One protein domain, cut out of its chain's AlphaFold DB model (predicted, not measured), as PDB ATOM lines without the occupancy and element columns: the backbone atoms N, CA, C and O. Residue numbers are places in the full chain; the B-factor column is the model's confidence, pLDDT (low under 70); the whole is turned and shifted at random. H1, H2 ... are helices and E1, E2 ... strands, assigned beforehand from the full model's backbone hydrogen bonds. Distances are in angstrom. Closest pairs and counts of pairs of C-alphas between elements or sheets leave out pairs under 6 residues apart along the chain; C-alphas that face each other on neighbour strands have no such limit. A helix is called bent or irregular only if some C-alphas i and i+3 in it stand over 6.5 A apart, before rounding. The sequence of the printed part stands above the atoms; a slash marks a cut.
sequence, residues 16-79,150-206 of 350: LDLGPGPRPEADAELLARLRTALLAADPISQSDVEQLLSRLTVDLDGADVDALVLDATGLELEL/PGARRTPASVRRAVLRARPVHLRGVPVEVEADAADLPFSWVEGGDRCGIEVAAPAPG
ATOM      1  N   LEU A  16     -24.628 -16.816 -19.090       90.31
ATOM      2  CA  LEU A  16     -24.487 -18.084 -18.391       90.31
ATOM      3  C   LEU A  16     -25.772 -18.901 -18.546       90.31
ATOM      4  O   LEU A  16     -26.807 -18.578 -17.957       90.31
ATOM      5  N   ASP A  17     -25.701 -19.982 -19.320       91.88
ATOM      6  CA  ASP A  17     -26.833 -20.878 -19.559       91.88
ATOM      7  C   ASP A  17     -27.113 -21.766 -18.336       91.88
ATOM      8  O   ASP A  17     -26.322 -22.643 -17.995       91.88
ATOM      9  N   LEU A  18     -28.265 -21.571 -17.690       93.06
ATOM     10  CA  LEU A  18     -28.693 -22.344 -16.520       93.06
ATOM     11  C   LEU A  18     -29.499 -23.597 -16.889       93.06
ATOM     12  O   LEU A  18     -29.985 -24.300 -15.996       93.06
ATOM     13  N   GLY A  19     -29.666 -23.891 -18.179       92.69
ATOM     14  CA  GLY A  19     -30.386 -25.065 -18.646       92.69
ATOM     15  C   GLY A  19     -31.872 -24.808 -18.927       92.69
ATOM     16  O   GLY A  19     -32.250 -23.709 -19.335       92.69
ATOM     17  N   PRO A  20     -32.735 -25.832 -18.787       92.50
ATOM     18  CA  PRO A  20     -34.153 -25.729 -19.127       92.50
ATOM     19  C   PRO A  20     -34.915 -24.690 -18.291       92.50
ATOM     20  O   PRO A  20     -34.684 -24.570 -17.095       92.50
ATOM     21  N   GLY A  21     -35.854 -23.963 -18.892       89.12
ATOM     22  CA  GLY A  21     -36.805 -23.108 -18.173       89.12
ATOM     23  C   GLY A  21     -37.843 -23.916 -17.367       89.12
ATOM     24  O   GLY A  21     -37.962 -25.127 -17.567       89.12
ATOM     25  N   PRO A  22     -38.625 -23.274 -16.477       92.56
ATOM     26  CA  PRO A  22     -38.597 -21.848 -16.118       92.56
ATOM     27  C   PRO A  22     -37.372 -21.482 -15.261       92.56
ATOM     28  O   PRO A  22     -36.583 -22.365 -14.905       92.56
ATOM     29  N   ARG A  23     -37.194 -20.189 -14.950       93.19
ATOM     30  CA  ARG A  23     -36.178 -19.734 -13.984       93.19
ATOM     31  C   ARG A  23     -36.358 -20.398 -12.606       93.19
ATOM     32  O   ARG A  23     -37.495 -20.688 -12.234       93.19
ATOM     33  N   PRO A  24     -35.271 -20.624 -11.850       94.44
ATOM     34  CA  PRO A  24     -35.354 -21.244 -10.533       94.44
ATOM     35  C   PRO A  24     -36.090 -20.343  -9.533       94.44
ATOM     36  O   PRO A  24     -35.840 -19.139  -9.481       94.44
ATOM     37  N   GLU A  25     -36.972 -20.938  -8.728       94.44
ATOM     38  CA  GLU A  25     -37.729 -20.244  -7.666       94.44
ATOM     39  C   GLU A  25     -37.207 -20.572  -6.256       94.44
ATOM     40  O   GLU A  25     -37.686 -20.018  -5.269       94.44
ATOM     41  N   ALA A  26     -36.230 -21.478  -6.154       95.56
ATOM     42  CA  ALA A  26     -35.633 -21.913  -4.898       95.56
ATOM     43  C   ALA A  26     -34.100 -21.911  -4.966       95.56
ATOM     44  O   ALA A  26     -33.506 -22.302  -5.974       95.56
ATOM     45  N   ASP A  27     -33.454 -21.559  -3.853       95.19
ATOM     46  CA  ASP A  27     -31.993 -21.430  -3.739       95.19
ATOM     47  C   ASP A  27     -31.252 -22.695  -4.178       95.19
ATOM     48  O   ASP A  27     -30.295 -22.647  -4.950       95.19
ATOM     49  N   ALA A  28     -31.724 -23.854  -3.709       94.56
ATOM     50  CA  ALA A  28     -31.121 -25.146  -4.014       94.56
ATOM     51  C   ALA A  28     -31.180 -25.473  -5.514       94.56
ATOM     52  O   ALA A  28     -30.258 -26.088  -6.052       94.56
ATOM     53  N   GLU A  29     -32.245 -25.048  -6.194       95.62
ATOM     54  CA  GLU A  29     -32.397 -25.230  -7.634       95.62
ATOM     55  C   GLU A  29     -31.437 -24.321  -8.405       95.62
ATOM     56  O   GLU A  29     -30.738 -24.788  -9.306       95.62
ATOM     57  N   LEU A  30     -31.347 -23.043  -8.022       95.00
ATOM     58  CA  LEU A  30     -30.408 -22.104  -8.631       95.00
ATOM     59  C   LEU A  30     -28.958 -22.565  -8.445       95.00
ATOM     60  O   LEU A  30     -28.200 -22.583  -9.414       95.00
ATOM     61  N   LEU A  31     -28.579 -23.010  -7.246       94.19
ATOM     62  CA  LEU A  31     -27.248 -23.560  -6.979       94.19
ATOM     63  C   LEU A  31     -26.949 -24.798  -7.834       94.19
ATOM     64  O   LEU A  31     -25.853 -24.911  -8.386       94.19
ATOM     65  N   ALA A  32     -27.910 -25.713  -7.982       94.00
ATOM     66  CA  ALA A  32     -27.743 -26.896  -8.825       94.00
ATOM     67  C   ALA A  32     -27.531 -26.519 -10.301       94.00
ATOM     68  O   ALA A  32     -26.650 -27.074 -10.960       94.00
ATOM     69  N   ARG A  33     -28.288 -25.542 -10.807       94.56
ATOM     70  CA  ARG A  33     -28.170 -25.066 -12.191       94.56
ATOM     71  C   ARG A  33     -26.886 -24.279 -12.438       94.56
ATOM     72  O   ARG A  33     -26.215 -24.535 -13.432       94.56
ATOM     73  N   LEU A  34     -26.495 -23.392 -11.518       92.94
ATOM     74  CA  LEU A  34     -25.204 -22.692 -11.557       92.94
ATOM     75  C   LEU A  34     -24.045 -23.685 -11.578       92.94
ATOM     76  O   LEU A  34     -23.089 -23.493 -12.322       92.94
ATOM     77  N   ARG A  35     -24.148 -24.776 -10.809       90.81
ATOM     78  CA  ARG A  35     -23.150 -25.844 -10.833       90.81
ATOM     79  C   ARG A  35     -23.011 -26.471 -12.208       90.81
ATOM     80  O   ARG A  35     -21.895 -26.599 -12.698       90.81
ATOM     81  N   THR A  36     -24.120 -26.852 -12.830       90.50
ATOM     82  CA  THR A  36     -24.099 -27.411 -14.187       90.50
ATOM     83  C   THR A  36     -23.548 -26.409 -15.200       90.50
ATOM     84  O   THR A  36     -22.725 -26.786 -16.028       90.50
ATOM     85  N   ALA A  37     -23.955 -25.142 -15.107       90.12
ATOM     86  CA  ALA A  37     -23.533 -24.082 -16.015       90.12
ATOM     87  C   ALA A  37     -22.026 -23.795 -15.924       90.12
ATOM     88  O   ALA A  37     -21.339 -23.772 -16.939       90.12
ATOM     89  N   LEU A  38     -21.491 -23.636 -14.709       86.81
ATOM     90  CA  LEU A  38     -20.070 -23.351 -14.485       86.81
ATOM     91  C   LEU A  38     -19.166 -24.532 -14.840       86.81
ATOM     92  O   LEU A  38     -18.049 -24.320 -15.285       86.81
ATOM     93  N   LEU A  39     -19.642 -25.769 -14.679       85.56
ATOM     94  CA  LEU A  39     -18.916 -26.951 -15.151       85.56
ATOM     95  C   LEU A  39     -18.899 -27.066 -16.682       85.56
ATOM     96  O   LEU A  39     -18.021 -27.728 -17.226       85.56
ATOM     97  N   ALA A  40     -19.874 -26.463 -17.366       83.69
ATOM     98  CA  ALA A  40     -19.931 -26.415 -18.824       83.69
ATOM     99  C   ALA A  40     -19.135 -25.231 -19.410       83.69
ATOM    100  O   ALA A  40     -18.676 -25.314 -20.547       83.69
ATOM    101  N   ALA A  41     -18.975 -24.146 -18.648       74.50
ATOM    102  CA  ALA A  41     -18.166 -22.987 -19.007       74.50
ATOM    103  C   ALA A  41     -16.678 -23.256 -18.700       74.50
ATOM    104  O   ALA A  41     -16.191 -22.979 -17.608       74.50
ATOM    105  N   ASP A  42     -15.955 -23.831 -19.660       65.31
ATOM    106  CA  ASP A  42     -14.518 -24.125 -19.543       65.31
ATOM    107  C   ASP A  42     -13.698 -22.818 -19.632       65.31
ATOM    108  O   ASP A  42     -13.839 -22.079 -20.614       65.31
ATOM    109  N   PRO A  43     -12.938 -22.438 -18.581       59.06
ATOM    110  CA  PRO A  43     -11.504 -22.773 -18.547       59.06
ATOM    111  C   PRO A  43     -10.956 -23.155 -17.152       59.06
ATOM    112  O   PRO A  43      -9.741 -23.171 -16.940       59.06
ATOM    113  N   ILE A  44     -11.822 -23.389 -16.161       65.94
ATOM    114  CA  ILE A  44     -11.419 -23.692 -14.778       65.94
ATOM    115  C   ILE A  44     -11.450 -25.211 -14.568       65.94
ATOM    116  O   ILE A  44     -12.386 -25.881 -14.998       65.94
ATOM    117  N   SER A  45     -10.459 -25.764 -13.858       76.44
ATOM    118  CA  SER A  45     -10.467 -27.182 -13.477       76.44
ATOM    119  C   SER A  45     -11.789 -27.551 -12.801       76.44
ATOM    120  O   SER A  45     -12.227 -26.886 -11.858       76.44
ATOM    121  N   GLN A  46     -12.400 -28.659 -13.230       81.56
ATOM    122  CA  GLN A  46     -13.625 -29.199 -12.635       81.56
ATOM    123  C   GLN A  46     -13.535 -29.276 -11.101       81.56
ATOM    124  O   GLN A  46     -14.502 -28.977 -10.404       81.56
ATOM    125  N   SER A  47     -12.368 -29.640 -10.564       82.81
ATOM    126  CA  SER A  47     -12.150 -29.720  -9.118       82.81
ATOM    127  C   SER A  47     -12.240 -28.361  -8.419       82.81
ATOM    128  O   SER A  47     -12.786 -28.291  -7.319       82.81
ATOM    129  N   ASP A  48     -11.752 -27.291  -9.043       82.75
ATOM    130  CA  ASP A  48     -11.794 -25.943  -8.470       82.75
ATOM    131  C   ASP A  48     -13.212 -25.373  -8.525       82.75
ATOM    132  O   ASP A  48     -13.685 -24.794  -7.545       82.75
ATOM    133  N   VAL A  49     -13.937 -25.623  -9.622       83.31
ATOM    134  CA  VAL A  49     -15.360 -25.272  -9.751       83.31
ATOM    135  C   VAL A  49     -16.186 -25.966  -8.669       83.31
ATOM    136  O   VAL A  49     -16.993 -25.326  -7.996       83.31
ATOM    137  N   GLU A  50     -15.972 -27.262  -8.436       86.12
ATOM    138  CA  GLU A  50     -16.689 -27.991  -7.387       86.12
ATOM    139  C   GLU A  50     -16.359 -27.495  -5.978       86.12
ATOM    140  O   GLU A  50     -17.266 -27.360  -5.150       86.12
ATOM    141  N   GLN A  51     -15.090 -27.187  -5.697       86.38
ATOM    142  CA  GLN A  51     -14.692 -26.608  -4.414       86.38
ATOM    143  C   GLN A  51     -15.352 -25.248  -4.189       86.38
ATOM    144  O   GLN A  51     -15.928 -25.024  -3.122       86.38
ATOM    145  N   LEU A  52     -15.326 -24.380  -5.200       87.06
ATOM    146  CA  LEU A  52     -15.949 -23.063  -5.173       87.06
ATOM    147  C   LEU A  52     -17.454 -23.170  -4.900       87.06
ATOM    148  O   LEU A  52     -17.981 -22.537  -3.985       87.06
ATOM    149  N   LEU A  53     -18.143 -24.027  -5.650       87.06
ATOM    150  CA  LEU A  53     -19.587 -24.220  -5.543       87.06
ATOM    151  C   LEU A  53     -20.016 -24.866  -4.229       87.06
ATOM    152  O   LEU A  53     -21.091 -24.552  -3.725       87.06
ATOM    153  N   SER A  54     -19.186 -25.731  -3.642       89.62
ATOM    154  CA  SER A  54     -19.474 -26.341  -2.336       89.62
ATOM    155  C   SER A  54     -19.593 -25.319  -1.201       89.62
ATOM    156  O   SER A  54     -20.139 -25.635  -0.144       89.62
ATOM    157  N   ARG A  55     -19.091 -24.096  -1.418       92.81
ATOM    158  CA  ARG A  55     -19.128 -22.988  -0.459       92.81
ATOM    159  C   ARG A  55     -19.832 -21.748  -1.003       92.81
ATOM    160  O   ARG A  55     -19.786 -20.693  -0.372       92.81
ATOM    161  N   LEU A  56     -20.485 -21.874  -2.155       94.38
ATOM    162  CA  LEU A  56     -21.362 -20.848  -2.687       94.38
ATOM    163  C   LEU A  56     -22.697 -20.919  -1.945       94.38
ATOM    164  O   LEU A  56     -23.327 -21.971  -1.873       94.38
ATOM    165  N   THR A  57     -23.133 -19.794  -1.392       95.00
ATOM    166  CA  THR A  57     -24.469 -19.642  -0.808       95.00
ATOM    167  C   THR A  57     -25.226 -18.576  -1.581       95.00
ATOM    168  O   THR A  57     -24.669 -17.522  -1.890       95.00
ATOM    169  N   VAL A  58     -26.487 -18.863  -1.889       95.31
ATOM    170  CA  VAL A  58     -27.407 -17.965  -2.584       95.31
ATOM    171  C   VAL A  58     -28.711 -17.938  -1.798       95.31
ATOM    172  O   VAL A  58     -29.150 -18.992  -1.348       95.31
ATOM    173  N   ASP A  59     -29.288 -16.753  -1.634       96.75
ATOM    174  CA  ASP A  59     -30.585 -16.510  -0.996       96.75
ATOM    175  C   ASP A  59     -31.462 -15.719  -1.975       96.75
ATOM    176  O   ASP A  59     -31.123 -14.583  -2.331       96.75
ATOM    177  N   LEU A  60     -32.524 -16.340  -2.488       95.50
ATOM    178  CA  LEU A  60     -33.456 -15.736  -3.436       95.50
ATOM    179  C   LEU A  60     -34.615 -15.029  -2.724       95.50
ATOM    180  O   LEU A  60     -35.358 -15.623  -1.947       95.50
ATOM    181  N   ASP A  61     -34.855 -13.777  -3.115       94.75
ATOM    182  CA  ASP A  61     -36.045 -12.998  -2.758       94.75
ATOM    183  C   ASP A  61     -36.874 -12.754  -4.029       94.75
ATOM    184  O   ASP A  61     -36.767 -11.737  -4.723       94.75
ATOM    185  N   GLY A  62     -37.666 -13.763  -4.395       93.69
ATOM    186  CA  GLY A  62     -38.483 -13.753  -5.604       93.69
ATOM    187  C   GLY A  62     -37.642 -13.762  -6.884       93.69
ATOM    188  O   GLY A  62     -37.150 -14.803  -7.302       93.69
ATOM    189  N   ALA A  63     -37.551 -12.615  -7.562       93.12
ATOM    190  CA  ALA A  63     -36.734 -12.467  -8.771       93.12
ATOM    191  C   ALA A  63     -35.302 -12.006  -8.470       93.12
ATOM    192  O   ALA A  63     -34.437 -12.141  -9.335       93.12
ATOM    193  N   ASP A  64     -35.084 -11.428  -7.292       96.25
ATOM    194  CA  ASP A  64     -33.813 -10.866  -6.863       96.25
ATOM    195  C   ASP A  64     -33.029 -11.883  -6.028       96.25
ATOM    196  O   ASP A  64     -33.575 -12.854  -5.505       96.25
ATOM    197  N   VAL A  65     -31.729 -11.638  -5.885       96.19
ATOM    198  CA  VAL A  65     -30.868 -12.367  -4.952       96.19
ATOM    199  C   VAL A  65     -30.618 -11.449  -3.759       96.19
ATOM    200  O   VAL A  65     -29.968 -10.411  -3.904       96.19
ATOM    201  N   ASP A  66     -31.126 -11.797  -2.578       97.44
ATOM    202  CA  ASP A  66     -30.899 -11.000  -1.366       97.44
ATOM    203  C   ASP A  66     -29.429 -11.095  -0.926       97.44
ATOM    204  O   ASP A  66     -28.777 -10.076  -0.676       97.44
ATOM    205  N   ALA A  67     -28.863 -12.307  -0.947       96.44
ATOM    206  CA  ALA A  67     -27.469 -12.550  -0.597       96.44
ATOM    207  C   ALA A  67     -26.781 -13.566  -1.523       96.44
ATOM    208  O   ALA A  67     -27.278 -14.662  -1.770       96.44
ATOM    209  N   LEU A  68     -25.579 -13.213  -1.976       96.12
ATOM    210  CA  LEU A  68     -24.650 -14.073  -2.705       96.12
ATOM    211  C   LEU A  68     -23.325 -14.118  -1.942       96.12
ATOM    212  O   LEU A  68     -22.633 -13.104  -1.837       96.12
ATOM    213  N   VAL A  69     -22.953 -15.274  -1.400       96.69
ATOM    214  CA  VAL A  69     -21.696 -15.447  -0.659       96.69
ATOM    215  C   VAL A  69     -20.832 -16.484  -1.354       96.69
ATOM    216  O   VAL A  69     -21.211 -17.645  -1.460       96.69
ATOM    217  N   LEU A  70     -19.655 -16.053  -1.789       95.19
ATOM    218  CA  LEU A  70     -18.663 -16.858  -2.478       95.19
ATOM    219  C   LEU A  70     -17.423 -17.018  -1.593       95.19
ATOM    220  O   LEU A  70     -16.746 -16.033  -1.287       95.19
ATOM    221  N   ASP A  71     -17.114 -18.250  -1.190       95.06
ATOM    222  CA  ASP A  71     -15.879 -18.581  -0.474       95.06
ATOM    223  C   ASP A  71     -14.905 -19.343  -1.386       95.06
ATOM    224  O   ASP A  71     -15.032 -20.544  -1.620       95.06
ATOM    225  N   ALA A  72     -13.905 -18.615  -1.875       92.25
ATOM    226  CA  ALA A  72     -12.820 -19.077  -2.733       92.25
ATOM    227  C   ALA A  72     -11.568 -19.515  -1.940       92.25
ATOM    228  O   ALA A  72     -10.463 -19.584  -2.478       92.25
ATOM    229  N   THR A  73     -11.699 -19.777  -0.635       93.12
ATOM    230  CA  THR A  73     -10.574 -20.190   0.213       93.12
ATOM    231  C   THR A  73      -9.971 -21.516  -0.246       93.12
ATOM    232  O   THR A  73     -10.663 -22.523  -0.376       93.12
ATOM    233  N   GLY A  74      -8.655 -21.551  -0.404       91.06
ATOM    234  CA  GLY A  74      -7.898 -22.741  -0.779       91.06
ATOM    235  C   GLY A  74      -7.885 -23.044  -2.275       91.06
ATOM    236  O   GLY A  74      -7.235 -24.013  -2.648       91.06
ATOM    237  N   LEU A  75      -8.544 -22.236  -3.114       89.75
ATOM    238  CA  LEU A  75      -8.466 -22.400  -4.566       89.75
ATOM    239  C   LEU A  75      -7.055 -22.081  -5.074       89.75
ATOM    240  O   LEU A  75      -6.381 -21.189  -4.550       89.75
ATOM    241  N   GLU A  76      -6.634 -22.794  -6.111       88.62
ATOM    242  CA  GLU A  76      -5.428 -22.508  -6.885       88.62
ATOM    243  C   GLU A  76      -5.864 -21.836  -8.185       88.62
ATOM    244  O   GLU A  76      -6.597 -22.415  -8.979       88.62
ATOM    245  N   LEU A  77      -5.452 -20.588  -8.400       82.56
ATOM    246  CA  LEU A  77      -5.736 -19.866  -9.633       82.56
ATOM    247  C   LEU A  77      -4.440 -19.687 -10.418       82.56
ATOM    248  O   LEU A  77      -3.467 -19.072  -9.955       82.56
ATOM    249  N   GLU A  78      -4.449 -20.190 -11.646       76.31
ATOM    250  CA  GLU A  78      -3.435 -19.850 -12.630       76.31
ATOM    251  C   GLU A  78      -3.785 -18.494 -13.248       76.31
ATOM    252  O   GLU A  78      -4.874 -18.279 -13.770       76.31
ATOM    253  N   LEU A  79      -2.860 -17.540 -13.146       66.38
ATOM    254  CA  LEU A  79      -2.961 -16.269 -13.861       66.38
ATOM    255  C   LEU A  79      -2.189 -16.377 -15.180       66.38
ATOM    256  O   LEU A  79      -1.134 -17.032 -15.186       66.38
ATOM    257  N   PRO A 150     -32.328 -16.213 -29.480       75.00
ATOM    258  CA  PRO A 150     -32.955 -15.120 -30.212       75.00
ATOM    259  C   PRO A 150     -34.423 -14.973 -29.792       75.00
ATOM    260  O   PRO A 150     -35.182 -15.940 -29.765       75.00
ATOM    261  N   GLY A 151     -34.828 -13.749 -29.442       80.19
ATOM    262  CA  GLY A 151     -36.178 -13.462 -28.943       80.19
ATOM    263  C   GLY A 151     -36.418 -13.819 -27.471       80.19
ATOM    264  O   GLY A 151     -37.563 -13.745 -27.026       80.19
ATOM    265  N   ALA A 152     -35.377 -14.175 -26.707       86.75
ATOM    266  CA  ALA A 152     -35.508 -14.421 -25.274       86.75
ATOM    267  C   ALA A 152     -36.035 -13.190 -24.519       86.75
ATOM    268  O   ALA A 152     -35.591 -12.050 -24.718       86.75
ATOM    269  N   ARG A 153     -36.977 -13.442 -23.611       89.62
ATOM    270  CA  ARG A 153     -37.502 -12.469 -22.664       89.62
ATOM    271  C   ARG A 153     -36.441 -12.192 -21.605       89.62
ATOM    272  O   ARG A 153     -35.977 -13.107 -20.936       89.62
ATOM    273  N   ARG A 154     -36.105 -10.914 -21.426       91.88
ATOM    274  CA  ARG A 154     -35.192 -10.451 -20.377       91.88
ATOM    275  C   ARG A 154     -35.983  -9.867 -19.218       91.88
ATOM    276  O   ARG A 154     -36.783  -8.952 -19.422       91.88
ATOM    277  N   THR A 155     -35.765 -10.391 -18.021       93.38
ATOM    278  CA  THR A 155     -36.357  -9.874 -16.784       93.38
ATOM    279  C   THR A 155     -35.239  -9.335 -15.898       93.38
ATOM    280  O   THR A 155     -34.453 -10.137 -15.392       93.38
ATOM    281  N   PRO A 156     -35.146  -8.007 -15.705       93.56
ATOM    282  CA  PRO A 156     -34.153  -7.411 -14.821       93.56
ATOM    283  C   PRO A 156     -34.295  -7.909 -13.381       93.56
ATOM    284  O   PRO A 156     -35.412  -8.110 -12.901       93.56
ATOM    285  N   ALA A 157     -33.161  -8.073 -12.713       94.56
ATOM    286  CA  ALA A 157     -33.041  -8.449 -11.314       94.56
ATOM    287  C   ALA A 157     -31.744  -7.873 -10.726       94.56
ATOM    288  O   ALA A 157     -30.910  -7.298 -11.436       94.56
ATOM    289  N   SER A 158     -31.574  -8.001  -9.417       94.88
ATOM    290  CA  SER A 158     -30.402  -7.496  -8.713       94.88
ATOM    291  C   SER A 158     -29.915  -8.449  -7.632       94.88
ATOM    292  O   SER A 158     -30.697  -9.151  -6.994       94.88
ATOM    293  N   VAL A 159     -28.601  -8.462  -7.416       96.31
ATOM    294  CA  VAL A 159     -27.993  -9.024  -6.214       96.31
ATOM    295  C   VAL A 159     -27.853  -7.892  -5.207       96.31
ATOM    296  O   VAL A 159     -27.006  -7.011  -5.378       96.31
ATOM    297  N   ARG A 160     -28.672  -7.898  -4.155       96.31
ATOM    298  CA  ARG A 160     -28.652  -6.841  -3.134       96.31
ATOM    299  C   ARG A 160     -27.330  -6.811  -2.389       96.31
ATOM    300  O   ARG A 160     -26.795  -5.731  -2.144       96.31
ATOM    301  N   ARG A 161     -26.779  -7.984  -2.069       97.19
ATOM    302  CA  ARG A 161     -25.477  -8.111  -1.417       97.19
ATOM    303  C   ARG A 161     -24.679  -9.284  -1.969       97.19
ATOM    304  O   ARG A 161     -25.070 -10.434  -1.812       97.19
ATOM    305  N   ALA A 162     -23.509  -8.993  -2.519       96.75
ATOM    306  CA  ALA A 162     -22.507  -9.980  -2.889       96.75
ATOM    307  C   ALA A 162     -21.301  -9.883  -1.953       96.75
ATOM    308  O   ALA A 162     -20.834  -8.787  -1.641       96.75
ATOM    309  N   VAL A 163     -20.791 -11.022  -1.493       97.19
ATOM    310  CA  VAL A 163     -19.604 -11.116  -0.640       97.19
ATOM    311  C   VAL A 163     -18.671 -12.177  -1.206       97.19
ATOM    312  O   VAL A 163     -19.061 -13.331  -1.347       97.19
ATOM    313  N   LEU A 164     -17.424 -11.800  -1.465       96.00
ATOM    314  CA  LEU A 164     -16.333 -12.699  -1.825       96.00
ATOM    315  C   LEU A 164     -15.356 -12.798  -0.653       96.00
ATOM    316  O   LEU A 164     -14.901 -11.783  -0.122       96.00
ATOM    317  N   ARG A 165     -15.004 -14.021  -0.264       96.75
ATOM    318  CA  ARG A 165     -13.968 -14.309   0.733       96.75
ATOM    319  C   ARG A 165     -13.000 -15.334   0.177       96.75
ATOM    320  O   ARG A 165     -13.421 -16.346  -0.362       96.75
ATOM    321  N   ALA A 166     -11.712 -15.098   0.346       94.12
ATOM    322  CA  ALA A 166     -10.672 -16.042  -0.022       94.12
ATOM    323  C   ALA A 166      -9.525 -15.936   0.984       94.12
ATOM    324  O   ALA A 166      -8.876 -14.894   1.057       94.12
ATOM    325  N   ARG A 167      -9.297 -16.967   1.808       94.44
ATOM    326  CA  ARG A 167      -8.340 -16.906   2.929       94.44
ATOM    327  C   ARG A 167      -7.529 -18.199   3.145       94.44
ATOM    328  O   ARG A 167      -7.884 -18.995   4.013       94.44
ATOM    329  N   PRO A 168      -6.392 -18.385   2.460       93.75
ATOM    330  CA  PRO A 168      -5.951 -17.681   1.257       93.75
ATOM    331  C   PRO A 168      -6.491 -18.360  -0.012       93.75
ATOM    332  O   PRO A 168      -6.817 -19.542   0.011       93.75
ATOM    333  N   VAL A 169      -6.543 -17.633  -1.125       93.75
ATOM    334  CA  VAL A 169      -6.486 -18.204  -2.483       93.75
ATOM    335  C   VAL A 169      -5.031 -18.187  -2.944       93.75
ATOM    336  O   VAL A 169      -4.294 -17.258  -2.620       93.75
ATOM    337  N   HIS A 170      -4.581 -19.195  -3.675       92.12
ATOM    338  CA  HIS A 170      -3.210 -19.260  -4.170       92.12
ATOM    339  C   HIS A 170      -3.160 -18.780  -5.619       92.12
ATOM    340  O   HIS A 170      -3.745 -19.384  -6.509       92.12
ATOM    341  N   LEU A 171      -2.455 -17.676  -5.867       89.06
ATOM    342  CA  LEU A 171      -2.226 -17.136  -7.209       89.06
ATOM    343  C   LEU A 171      -0.808 -17.505  -7.642       89.06
ATOM    344  O   LEU A 171       0.159 -16.924  -7.142       89.06
ATOM    345  N   ARG A 172      -0.656 -18.489  -8.538       83.94
ATOM    346  CA  ARG A 172       0.662 -19.060  -8.909       83.94
ATOM    347  C   ARG A 172       1.508 -19.440  -7.678       83.94
ATOM    348  O   ARG A 172       2.692 -19.104  -7.597       83.94
ATOM    349  N   GLY A 173       0.878 -20.086  -6.694       87.69
ATOM    350  CA  GLY A 173       1.501 -20.485  -5.429       87.69
ATOM    351  C   GLY A 173       1.725 -19.353  -4.416       87.69
ATOM    352  O   GLY A 173       2.239 -19.613  -3.329       87.69
ATOM    353  N   VAL A 174       1.348 -18.106  -4.724       93.62
ATOM    354  CA  VAL A 174       1.368 -17.004  -3.749       93.62
ATOM    355  C   VAL A 174       0.053 -17.009  -2.973       93.62
ATOM    356  O   VAL A 174      -0.989 -16.801  -3.591       93.62
ATOM    357  N   PRO A 175       0.061 -17.178  -1.639       95.62
ATOM    358  CA  PRO A 175      -1.153 -17.051  -0.850       95.62
ATOM    359  C   PRO A 175      -1.596 -15.585  -0.827       95.62
ATOM    360  O   PRO A 175      -0.878 -14.703  -0.343       95.62
ATOM    361  N   VAL A 176      -2.784 -15.329  -1.355       95.88
ATOM    362  CA  VAL A 176      -3.442 -14.028  -1.379       95.88
ATOM    363  C   VAL A 176      -4.744 -14.138  -0.607       95.88
ATOM    364  O   VAL A 176      -5.576 -15.003  -0.860       95.88
ATOM    365  N   GLU A 177      -4.931 -13.256   0.357       97.06
ATOM    366  CA  GLU A 177      -6.210 -13.071   1.021       97.06
ATOM    367  C   GLU A 177      -7.008 -12.028   0.247       97.06
ATOM    368  O   GLU A 177      -6.492 -10.942  -0.022       97.06
ATOM    369  N   VAL A 178      -8.247 -12.347  -0.117       96.06
ATOM    370  CA  VAL A 178      -9.159 -11.434  -0.811       96.06
ATOM    371  C   VAL A 178     -10.471 -11.373  -0.048       96.06
ATOM    372  O   VAL A 178     -11.075 -12.393   0.279       96.06
ATOM    373  N   GLU A 179     -10.926 -10.162   0.221       96.81
ATOM    374  CA  GLU A 179     -12.246  -9.883   0.765       96.81
ATOM    375  C   GLU A 179     -12.879  -8.797  -0.082       96.81
ATOM    376  O   GLU A 179     -12.278  -7.743  -0.265       96.81
ATOM    377  N   ALA A 180     -14.073  -9.041  -0.603       95.81
ATOM    378  CA  ALA A 180     -14.827  -8.020  -1.305       95.81
ATOM    379  C   ALA A 180     -16.302  -8.084  -0.929       95.81
ATOM    380  O   ALA A 180     -16.850  -9.157  -0.676       95.81
ATOM    381  N   ASP A 181     -16.938  -6.926  -0.911       96.44
ATOM    382  CA  ASP A 181     -18.375  -6.774  -0.806       96.44
ATOM    383  C   ASP A 181     -18.861  -5.821  -1.894       96.44
ATOM    384  O   ASP A 181     -18.202  -4.833  -2.220       96.44
ATOM    385  N   ALA A 182     -20.011  -6.139  -2.467       95.25
ATOM    386  CA  ALA A 182     -20.683  -5.304  -3.443       95.25
ATOM    387  C   ALA A 182     -22.187  -5.312  -3.181       95.25
ATOM    388  O   ALA A 182     -22.735  -6.297  -2.680       95.25
ATOM    389  N   ALA A 183     -22.847  -4.214  -3.525       94.31
ATOM    390  CA  ALA A 183     -24.281  -4.053  -3.366       94.31
ATOM    391  C   ALA A 183     -24.960  -3.699  -4.689       94.31
ATOM    392  O   ALA A 183     -24.372  -3.034  -5.547       94.31
ATOM    393  N   ASP A 184     -26.219  -4.122  -4.800       93.62
ATOM    394  CA  ASP A 184     -27.137  -3.794  -5.893       93.62
ATOM    395  C   ASP A 184     -26.586  -4.126  -7.292       93.62
ATOM    396  O   ASP A 184     -26.738  -3.334  -8.226       93.62
ATOM    397  N   LEU A 185     -25.921  -5.281  -7.438       92.62
ATOM    398  CA  LEU A 185     -25.347  -5.722  -8.713       92.62
ATOM    399  C   LEU A 185     -26.470  -6.096  -9.689       92.62
ATOM    400  O   LEU A 185     -27.220  -7.032  -9.405       92.62
ATOM    401  N   PRO A 186     -26.604  -5.412 -10.835       93.06
ATOM    402  CA  PRO A 186     -27.672  -5.694 -11.778       93.06
ATOM    403  C   PRO A 186     -27.366  -6.950 -12.599       93.06
ATOM    404  O   PRO A 186     -26.258  -7.135 -13.105       93.06
ATOM    405  N   PHE A 187     -28.378  -7.785 -12.794       93.75
ATOM    406  CA  PHE A 187     -28.344  -8.888 -13.748       93.75
ATOM    407  C   PHE A 187     -29.702  -9.027 -14.441       93.75
ATOM    408  O   PHE A 187     -30.665  -8.324 -14.127       93.75
ATOM    409  N   SER A 188     -29.791  -9.879 -15.453       94.19
ATOM    410  CA  SER A 188     -31.057 -10.194 -16.111       94.19
ATOM    411  C   SER A 188     -31.251 -11.695 -16.205       94.19
ATOM    412  O   SER A 188     -30.358 -12.421 -16.637       94.19
ATOM    413  N   TRP A 189     -32.450 -12.147 -15.846       94.94
ATOM    414  CA  TRP A 189     -32.934 -13.464 -16.233       94.94
ATOM    415  C   TRP A 189     -33.249 -13.444 -17.719       94.94
ATOM    416  O   TRP A 189     -33.987 -12.570 -18.180       94.94
ATOM    417  N   VAL A 190     -32.723 -14.405 -18.459       94.12
ATOM    418  CA  VAL A 190     -32.958 -14.547 -19.893       94.12
ATOM    419  C   VAL A 190     -33.716 -15.848 -20.110       94.12
ATOM    420  O   VAL A 190     -33.181 -16.923 -19.861       94.12
ATOM    421  N   GLU A 191     -34.967 -15.758 -20.554       93.06
ATOM    422  CA  GLU A 191     -35.858 -16.907 -20.741       93.06
ATOM    423  C   GLU A 191     -36.308 -16.990 -22.206       93.06
ATOM    424  O   GLU A 191     -36.901 -16.050 -22.737       93.06
ATOM    425  N   GLY A 192     -36.056 -18.108 -22.888       89.75
ATOM    426  CA  GLY A 192     -36.465 -18.290 -24.284       89.75
ATOM    427  C   GLY A 192     -36.168 -19.686 -24.819       89.75
ATOM    428  O   GLY A 192     -35.190 -20.300 -24.411       89.75
ATOM    429  N   GLY A 193     -37.014 -20.192 -25.727       79.94
ATOM    430  CA  GLY A 193     -36.807 -21.496 -26.377       79.94
ATOM    431  C   GLY A 193     -36.601 -22.650 -25.389       79.94
ATOM    432  O   GLY A 193     -35.664 -23.423 -25.551       79.94
ATOM    433  N   ASP A 194     -37.420 -22.705 -24.335       86.62
ATOM    434  CA  ASP A 194     -37.325 -23.650 -23.211       86.62
ATOM    435  C   ASP A 194     -36.024 -23.579 -22.395       86.62
ATOM    436  O   ASP A 194     -35.736 -24.492 -21.624       86.62
ATOM    437  N   ARG A 195     -35.241 -22.502 -22.514       90.88
ATOM    438  CA  ARG A 195     -34.006 -22.266 -21.751       90.88
ATOM    439  C   ARG A 195     -34.147 -21.084 -20.804       90.88
ATOM    440  O   ARG A 195     -34.917 -20.154 -21.052       90.88
ATOM    441  N   CYS A 196     -33.366 -21.125 -19.735       92.94
ATOM    442  CA  CYS A 196     -33.165 -20.030 -18.806       92.94
ATOM    443  C   CYS A 196     -31.664 -19.807 -18.618       92.94
ATOM    444  O   CYS A 196     -30.908 -20.763 -18.474       92.94
ATOM    445  N   GLY A 197     -31.247 -18.553 -18.534       93.25
ATOM    446  CA  GLY A 197     -29.884 -18.181 -18.183       93.25
ATOM    447  C   GLY A 197     -29.818 -16.872 -17.413       93.25
ATOM    448  O   GLY A 197     -30.838 -16.217 -17.171       93.25
ATOM    449  N   ILE A 198     -28.602 -16.510 -17.025       92.62
ATOM    450  CA  ILE A 198     -28.273 -15.233 -16.397       92.62
ATOM    451  C   ILE A 198     -27.358 -14.466 -17.338       92.62
ATOM    452  O   ILE A 198     -26.383 -15.007 -17.847       92.62
ATOM    453  N   GLU A 199     -27.665 -13.196 -17.541       90.62
ATOM    454  CA  GLU A 199     -26.827 -12.254 -18.275       90.62
ATOM    455  C   GLU A 199     -26.409 -11.145 -17.307       90.62
ATOM    456  O   GLU A 199     -27.257 -10.597 -16.583       90.62
ATOM    457  N   VAL A 200     -25.115 -10.810 -17.268       85.38
ATOM    458  CA  VAL A 200     -24.659  -9.619 -16.537       85.38
ATOM    459  C   VAL A 200     -25.279  -8.407 -17.220       85.38
ATOM    460  O   VAL A 200     -24.967  -8.089 -18.366       85.38
ATOM    461  N   ALA A 201     -26.203  -7.743 -16.531       81.69
ATOM    462  CA  ALA A 201     -26.950  -6.658 -17.137       81.69
ATOM    463  C   ALA A 201     -26.061  -5.422 -17.224       81.69
ATOM    464  O   ALA A 201     -25.431  -5.024 -16.241       81.69
ATOM    465  N   ALA A 202     -26.069  -4.766 -18.386       72.81
ATOM    466  CA  ALA A 202     -25.509  -3.432 -18.492       72.81
ATOM    467  C   ALA A 202     -26.223  -2.525 -17.468       72.81
ATOM    468  O   ALA A 202     -27.455  -2.412 -17.500       72.81
ATOM    469  N   PRO A 203     -25.487  -1.898 -16.538       77.56
ATOM    470  CA  PRO A 203     -26.106  -1.060 -15.529       77.56
ATOM    471  C   PRO A 203     -26.828   0.127 -16.170       77.56
ATOM    472  O   PRO A 203     -26.391   0.674 -17.185       77.56
ATOM    473  N   ALA A 204     -27.929   0.555 -15.549       79.81
ATOM    474  CA  ALA A 204     -28.663   1.732 -15.998       79.81
ATOM    475  C   ALA A 204     -27.753   2.980 -16.014       79.81
ATOM    476  O   ALA A 204     -26.857   3.096 -15.168       79.81
ATOM    477  N   PRO A 205     -27.982   3.949 -16.923       78.75
ATOM    478  CA  PRO A 205     -27.216   5.190 -16.943       78.75
ATOM    479  C   PRO A 205     -27.180   5.859 -15.561       78.75
ATOM    480  O   PRO A 205     -28.218   6.124 -14.960       78.75
ATOM    481  N   GLY A 206     -25.973   6.127 -15.057       77.25
ATOM    482  CA  GLY A 206     -25.758   6.748 -13.746       77.25
ATOM    483  C   GLY A 206     -25.687   5.780 -12.561       77.25
ATOM    484  O   GLY A 206     -25.361   6.224 -11.462       77.25
TER     485      GLY A 206
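What this domain is: This is residues 16 to 79 and 150 to 206 of the 350 residues of an uncharacterized protein of Desertihabitans brevis (UniProt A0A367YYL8). A six-stranded sheet, curled like part of a barrel, wraps round one helix, H1, which lies between the two edge strands E1 and E2; a second helix, H2, folds back beside H1. Two long bent strands, E4 and E5, form a hairpin in the middle of the sheet that runs along the longest axis. The printed part has 121 residues, with two named helices and six named strands in the order E1, H1, H2, E2, E3, E4, E5, E6. The sheet runs E1, E6, E5, E4, E3, E2 and is mixed, as is the class, helices and strands. The whole is compact, with a radius of gyration of the C-alphas of 15.2 A and spans of 45 by 32 by 26 A.

How they stand to each other: Edge strand E1, residues 16 to 20, is antiparallel to E6, residues 195 to 200, with N 16 and O 198 2.8 A apart. H1, residues 27 to 40, is on the twisted sheet, which curls round it, in two layers, helices on one face of a sheet; its closest C-alphas to E1 are those of Arg 33 and Leu 18, 5.1 A. H1 and H2, residues 46 to 53, form a helical hairpin; they touch at Leu 39 and Gln 46, whose C-alphas are the closest at 6.3 A, with a shallow tilt of 24 degrees, opposite ways. H2 only grazes the sheet, with residues 51 to 53. In both helices every O i to N i+4 pair is within hydrogen-bond range. Edge strand E2, residues 57 to 61, and E3, residues 64 to 71, form an antiparallel hairpin, with N 59 and O 67 2.9 A apart. E1 and E2 are apart; the closest C-alphas of H1 and E2 are those of Asp 27 and Asp 59, 5.8 A. E3 is parallel to E4, residues 153 to 171, with N 68 and O 161 2.8 A apart. Residues 76 to 77 pair, parallel, with residues 170 to 171 of E4. E4, E5, residues 174 to 192, and E6 make a meander, each strand the antiparallel neighbour of the one before; N 164 of E4 and O 180 of E5 are 2.8 A apart, and N 190 of E5 and O 197 of E6 are 2.9 A apart.

Where its parts are: E1 begins at C-alpha 16, (-24.487, -18.084, -18.391). H1 is 19.9 A long and E3 20.5 A. E4 is 38.8 A long and bends by 98 degrees at residue 168; E5 is 43.1 A and bends by 81 degrees at residue 183. E6 ends at C-alpha 200, (-24.659, -9.619, -16.537).

The domain as a whole: The C-alphas of Gly 151 and Val 174, 45.4 A apart, are the farthest apart. Residues 80 to 149 are not printed; C-alphas 79 and 150 are 34.2 A apart across the cut. No link printed whole is long. The mean pLDDT of the printed part is 90.0; residues 42 to 44 and 79 are under 70.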